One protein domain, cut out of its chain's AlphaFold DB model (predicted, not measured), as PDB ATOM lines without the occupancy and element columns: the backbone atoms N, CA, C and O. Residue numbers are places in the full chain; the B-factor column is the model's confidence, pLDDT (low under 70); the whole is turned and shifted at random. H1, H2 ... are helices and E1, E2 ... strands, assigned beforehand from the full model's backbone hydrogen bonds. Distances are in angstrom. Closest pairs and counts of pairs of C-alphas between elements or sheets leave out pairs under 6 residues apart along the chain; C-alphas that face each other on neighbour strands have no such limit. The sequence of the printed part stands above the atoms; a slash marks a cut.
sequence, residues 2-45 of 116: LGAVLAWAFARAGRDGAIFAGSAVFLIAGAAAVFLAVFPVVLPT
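Overview. This is residues 2 to 45 of the 116 residues of an uncharacterized protein of Rothia kristinae (UniProt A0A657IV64). This is a lopsided helical hairpin: the short helix H1 folds back beside the first part of the long helix H2, and the rest of H2 runs on past it with a short tail after it. Residues 31 to 45, of which 31 to 38 belong to H2 and 41 to 43 to the strand E1, stand free and stick out as an arm. The printed part has 44 residues, with two named helices and one named strand in the order H1, H2, E1; its class is mostly helix. It is a rod spanning 47 by 14 by 12 A, only just extended, close to loose, with a radius of gyration of the C-alphas of 14.1 A.

Arrangement. Begin with H1, residues 2 to 11, and go on to H2, residues 16 to 38: the two touch and form a helical hairpin. Look at Ala 7 and Gly 22, whose C-alphas are the closest of the two helices, 4.2 A apart. Their lines stand at a shallow tilt of 9 degrees, and they run opposite ways. In both helices every O i to N i+4 pair is within hydrogen-bond range. Farther on, E1, residues 41 to 43, pairs with no named strand; its closest C-alpha pair with H2 is Phe 35 and Val 42, 7.7 A apart. H1 and E1 are apart.

Along the chain. Find C-alpha 2 at (43.665, -28.922, -18.098); from there H1 runs 14.2 A to C-alpha 11. Pick up H2 at C-alpha 16, at (44.237, -24.368, 0.159), and trace it 34.0 A to C-alpha 38 at (26.493, -38.165, -25.343). E1 then runs from Val 41 to Leu 43.

Size, cuts and confidence. The C-alphas of Gly 14 and Thr 45, the two farthest apart, are 47.4 A from each other. The printed part has no cut, and the links H1 to H2 and H2 to E1 are both tight. In the B-factor column the mean pLDDT of the printed part is 77.9, and residues 2 to 17 are under 70.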
ATOM      1  N   LEU A   2      43.163 -30.266 -18.474       58.38
ATOM      2  CA  LEU A   2      43.665 -28.922 -18.098       58.38
ATOM      3  C   LEU A   2      43.273 -28.451 -16.680       58.38
ATOM      4  O   LEU A   2      44.098 -27.872 -15.979       58.38
ATOM      5  N   GLY A   3      42.055 -28.760 -16.218       54.56
ATOM      6  CA  GLY A   3      41.610 -28.421 -14.857       54.56
ATOM      7  C   GLY A   3      42.407 -29.117 -13.745       54.56
ATOM      8  O   GLY A   3      42.701 -28.498 -12.729       54.56
ATOM      9  N   ALA A   4      42.837 -30.365 -13.965       60.50
ATOM     10  CA  ALA A   4      43.673 -31.098 -13.010       60.50
ATOM     11  C   ALA A   4      45.096 -30.516 -12.936       60.50
ATOM     12  O   ALA A   4      45.672 -30.424 -11.855       60.50
ATOM     13  N   VAL A   5      45.637 -30.054 -14.069       67.12
ATOM     14  CA  VAL A   5      46.961 -29.413 -14.140       67.12
ATOM     15  C   VAL A   5      46.954 -28.046 -13.447       67.12
ATOM     16  O   VAL A   5      47.878 -27.737 -12.698       67.12
ATOM     17  N   LEU A   6      45.891 -27.254 -13.624       56.88
ATOM     18  CA  LEU A   6      45.718 -25.982 -12.914       56.88
ATOM     19  C   LEU A   6      45.527 -26.191 -11.404       56.88
ATOM     20  O   LEU A   6      46.169 -25.501 -10.616       56.88
ATOM     21  N   ALA A   7      44.714 -27.169 -10.990       54.81
ATOM     22  CA  ALA A   7      44.539 -27.518  -9.578       54.81
ATOM     23  C   ALA A   7      45.863 -27.952  -8.921       54.81
ATOM     24  O   ALA A   7      46.179 -27.515  -7.816       54.81
ATOM     25  N   TRP A   8      46.676 -28.748  -9.624       61.06
ATOM     26  CA  TRP A   8      47.996 -29.183  -9.161       61.06
ATOM     27  C   TRP A   8      49.014 -28.032  -9.084       61.06
ATOM     28  O   TRP A   8      49.773 -27.934  -8.118       61.06
ATOM     29  N   ALA A   9      48.997 -27.106 -10.048       60.22
ATOM     30  CA  ALA A   9      49.843 -25.913 -10.028       60.22
ATOM     31  C   ALA A   9      49.484 -24.965  -8.869       60.22
ATOM     32  O   ALA A   9      50.375 -24.462  -8.184       60.22
ATOM     33  N   PHE A  10      48.190 -24.770  -8.589       53.34
ATOM     34  CA  PHE A  10      47.737 -23.986  -7.436       53.34
ATOM     35  C   PHE A  10      47.979 -24.693  -6.094       53.34
ATOM     36  O   PHE A  10      48.213 -24.014  -5.091       53.34
ATOM     37  N   ALA A  11      48.016 -26.029  -6.072       55.31
ATOM     38  CA  ALA A  11      48.372 -26.806  -4.884       55.31
ATOM     39  C   ALA A  11      49.811 -26.595  -4.418       55.31
ATOM     40  O   ALA A  11      50.066 -26.541  -3.216       55.31
ATOM     41  N   ARG A  12      50.743 -26.367  -5.347       55.47
ATOM     42  CA  ARG A  12      52.126 -26.010  -5.006       55.47
ATOM     43  C   ARG A  12      52.282 -24.621  -4.381       55.47
ATOM     44  O   ARG A  12      53.315 -24.360  -3.777       55.47
ATOM     45  N   ALA A  13      51.283 -23.744  -4.493       58.84
ATOM     46  CA  ALA A  13      51.353 -22.362  -4.010       58.84
ATOM     47  C   ALA A  13      50.874 -22.171  -2.554       58.84
ATOM     48  O   ALA A  13      50.791 -21.033  -2.094       58.84
ATOM     49  N   GLY A  14      50.520 -23.242  -1.827       59.88
ATOM     50  CA  GLY A  14      50.091 -23.161  -0.419       59.88
ATOM     51  C   GLY A  14      48.760 -22.427  -0.199       59.88
ATOM     52  O   GLY A  14      48.485 -21.930   0.892       59.88
ATOM     53  N   ARG A  15      47.935 -22.310  -1.247       64.62
ATOM     54  CA  ARG A  15      46.615 -21.668  -1.202       64.62
ATOM     55  C   ARG A  15      45.537 -22.744  -1.192       64.62
ATOM     56  O   ARG A  15      44.973 -23.050  -2.238       64.62
ATOM     57  N   ASP A  16      45.216 -23.276  -0.016       67.75
ATOM     58  CA  ASP A  16      44.237 -24.368   0.159       67.75
ATOM     59  C   ASP A  16      42.894 -24.097  -0.544       67.75
ATOM     60  O   ASP A  16      42.305 -24.982  -1.166       67.75
ATOM     61  N   GLY A  17      42.442 -22.837  -0.544       69.44
ATOM     62  CA  GLY A  17      41.225 -22.429  -1.254       69.44
ATOM     63  C   GLY A  17      41.307 -22.573  -2.780       69.44
ATOM     64  O   GLY A  17      40.301 -22.861  -3.423       69.44
ATOM     65  N   ALA A  18      42.494 -22.418  -3.372       72.75
ATOM     66  CA  ALA A  18      42.700 -22.573  -4.811       72.75
ATOM     67  C   ALA A  18      42.731 -24.053  -5.236       72.75
ATOM     68  O   ALA A  18      42.263 -24.379  -6.325       72.75
ATOM     69  N   ILE A  19      43.202 -24.951  -4.363       76.81
ATOM     70  CA  ILE A  19      43.115 -26.407  -4.575       76.81
ATOM     71  C   ILE A  19      41.654 -26.842  -4.587       76.81
ATOM     72  O   ILE A  19      41.216 -27.519  -5.513       76.81
ATOM     73  N   PHE A  20      40.883 -26.402  -3.587       78.50
ATOM     74  CA  PHE A  20      39.458 -26.706  -3.489       78.50
ATOM     75  C   PHE A  20      38.684 -26.222  -4.723       78.50
ATOM     76  O   PHE A  20      37.927 -26.986  -5.322       78.50
ATOM     77  N   ALA A  21      38.928 -24.980  -5.157       82.31
ATOM     78  CA  ALA A  21      38.326 -24.441  -6.374       82.31
ATOM     79  C   ALA A  21      38.744 -25.232  -7.627       82.31
ATOM     80  O   ALA A  21      37.902 -25.539  -8.467       82.31
ATOM     81  N   GLY A  22      40.020 -25.616  -7.733       82.31
ATOM     82  CA  GLY A  22      40.526 -26.450  -8.825       82.31
ATOM     83  C   GLY A  22      39.831 -27.813  -8.907       82.31
ATOM     84  O   GLY A  22      39.408 -28.220  -9.990       82.31
ATOM     85  N   SER A  23      39.636 -28.487  -7.770       82.69
ATOM     86  CA  SER A  23      38.897 -29.754  -7.689       82.69
ATOM     87  C   SER A  23      37.421 -29.595  -8.059       82.69
ATOM     88  O   SER A  23      36.884 -30.415  -8.805       82.69
ATOM     89  N   ALA A  24      36.768 -28.521  -7.605       86.12
ATOM     90  CA  ALA A  24      35.384 -28.223  -7.972       86.12
ATOM     91  C   ALA A  24      35.234 -28.002  -9.488       86.12
ATOM     92  O   ALA A  24      34.360 -28.594 -10.120       86.12
ATOM     93  N   VAL A  25      36.129 -27.214 -10.094       90.50
ATOM     94  CA  VAL A  25      36.146 -26.985 -11.549       90.50
ATOM     95  C   VAL A  25      36.396 -28.285 -12.308       90.50
ATOM     96  O   VAL A  25      35.738 -28.536 -13.314       90.50
ATOM     97  N   PHE A  26      37.315 -29.129 -11.835       89.19
ATOM     98  CA  PHE A  26      37.578 -30.424 -12.457       89.19
ATOM     99  C   PHE A  26      36.335 -31.323 -12.460       89.19
ATOM    100  O   PHE A  26      36.015 -31.898 -13.500       89.19
ATOM    101  N   LEU A  27      35.609 -31.399 -11.339       92.12
ATOM    102  CA  LEU A  27      34.367 -32.169 -11.241       92.12
ATOM    103  C   LEU A  27      33.290 -31.643 -12.196       92.12
ATOM    104  O   LEU A  27      32.702 -32.424 -12.941       92.12
ATOM    105  N   ILE A  28      33.075 -30.324 -12.226       93.69
ATOM    106  CA  ILE A  28      32.095 -29.691 -13.123       93.69
ATOM    107  C   ILE A  28      32.457 -29.960 -14.587       93.69
ATOM    108  O   ILE A  28      31.603 -30.371 -15.371       93.69
ATOM    109  N   ALA A  29      33.724 -29.772 -14.959       92.94
ATOM    110  CA  ALA A  29      34.194 -29.997 -16.321       92.94
ATOM    111  C   ALA A  29      34.105 -31.475 -16.731       92.94
ATOM    112  O   ALA A  29      33.745 -31.770 -17.867       92.94
ATOM    113  N   GLY A  30      34.413 -32.401 -15.817       94.94
ATOM    114  CA  GLY A  30      34.286 -33.838 -16.053       94.94
ATOM    115  C   GLY A  30      32.839 -34.245 -16.314       94.94
ATOM    116  O   GLY A  30      32.561 -34.892 -17.321       94.94
ATOM    117  N   ALA A  31      31.910 -33.801 -15.464       95.06
ATOM    118  CA  ALA A  31      30.483 -34.040 -15.664       95.06
ATOM    119  C   ALA A  31      29.983 -33.431 -16.985       95.06
ATOM    120  O   ALA A  31      29.334 -34.117 -17.771       95.06
ATOM    121  N   ALA A  32      30.334 -32.173 -17.270       93.94
ATOM    122  CA  ALA A  32      29.958 -31.511 -18.518       93.94
ATOM    123  C   ALA A  32      30.485 -32.260 -19.751       93.94
ATOM    124  O   ALA A  32      29.743 -32.442 -20.710       93.94
ATOM    125  N   ALA A  33      31.730 -32.745 -19.722       94.38
ATOM    126  CA  ALA A  33      32.318 -33.494 -20.829       94.38
ATOM    127  C   ALA A  33      31.539 -34.778 -21.151       94.38
ATOM    128  O   ALA A  33      31.333 -35.075 -22.324       94.38
ATOM    129  N   VAL A  34      31.063 -35.505 -20.132       92.81
ATOM    130  CA  VAL A  34      30.234 -36.708 -20.329       92.81
ATOM    131  C   VAL A  34      28.927 -36.355 -21.041       92.81
ATOM    132  O   VAL A  34      28.590 -36.972 -22.049       92.81
ATOM    133  N   PHE A  35      28.214 -35.332 -20.566       89.25
ATOM    134  CA  PHE A  35      26.935 -34.942 -21.165       89.25
ATOM    135  C   PHE A  35      27.087 -34.318 -22.557       89.25
ATOM    136  O   PHE A  35      26.255 -34.574 -23.422       89.25
ATOM    137  N   LEU A  36      28.156 -33.555 -22.808       92.06
ATOM    138  CA  LEU A  36      28.457 -33.041 -24.148       92.06
ATOM    139  C   LEU A  36      28.800 -34.165 -25.130       92.06
ATOM    140  O   LEU A  36      28.437 -34.066 -26.295       92.06
ATOM    141  N   ALA A  37      29.493 -35.212 -24.676       91.75
ATOM    142  CA  ALA A  37      29.877 -36.330 -25.534       91.75
ATOM    143  C   ALA A  37      28.683 -37.202 -25.949       91.75
ATOM    144  O   ALA A  37      28.712 -37.791 -27.025       91.75
ATOM    145  N   VAL A  38      27.655 -37.297 -25.101       89.88
ATOM    146  CA  VAL A  38      26.493 -38.165 -25.343       89.88
ATOM    147  C   VAL A  38      25.322 -37.423 -26.014       89.88
ATOM    148  O   VAL A  38      24.501 -38.034 -26.691       89.88
ATOM    149  N   PHE A  39      25.258 -36.090 -25.911       88.44
ATOM    150  CA  PHE A  39      24.198 -35.282 -26.528       88.44
ATOM    151  C   PHE A  39      24.095 -35.516 -28.054       88.44
ATOM    152  O   PHE A  39      25.116 -35.449 -28.740       88.44
ATOM    153  N   PRO A  40      22.890 -35.732 -28.631       89.00
ATOM    154  CA  PRO A  40      21.547 -35.545 -28.056       89.00
ATOM    155  C   PRO A  40      20.904 -36.804 -27.439       89.00
ATOM    156  O   PRO A  40      19.749 -36.749 -27.006       89.00
ATOM    157  N   VAL A  41      21.610 -37.936 -27.413       90.75
ATOM    158  CA  VAL A  41      21.118 -39.203 -26.855       90.75
ATOM    159  C   VAL A  41      21.528 -39.287 -25.387       90.75
ATOM    160  O   VAL A  41      22.701 -39.271 -25.063       90.75
ATOM    161  N   VAL A  42      20.582 -39.362 -24.457       87.19
ATOM    162  CA  VAL A  42      20.907 -39.423 -23.019       87.19
ATOM    163  C   VAL A  42      21.212 -40.851 -22.592       87.19
ATOM    164  O   VAL A  42      22.089 -41.083 -21.761       87.19
ATOM    165  N   LEU A  43      20.484 -41.811 -23.162       88.44
ATOM    166  CA  LEU A  43      20.655 -43.222 -22.862       88.44
ATOM    167  C   LEU A  43      20.480 -44.042 -24.149       88.44
ATOM    168  O   LEU A  43      19.345 -44.211 -24.608       88.44
ATOM    169  N   PRO A  44      21.587 -44.507 -24.758       85.19
ATOM    170  CA  PRO A  44      21.525 -45.350 -25.941       85.19
ATOM    171  C   PRO A  44      20.994 -46.734 -25.570       85.19
ATOM    172  O   PRO A  44      21.303 -47.276 -24.505       85.19
ATOM    173  N   THR A  45      20.188 -47.310 -26.452       86.25
ATOM    174  CA  THR A  45      19.658 -48.659 -26.265       86.25
ATOM    175  C   THR A  45      20.657 -49.711 -26.734       86.25
ATOM    176  O   THR A  45      21.322 -49.566 -27.756       86.25
TER     177      THR A  45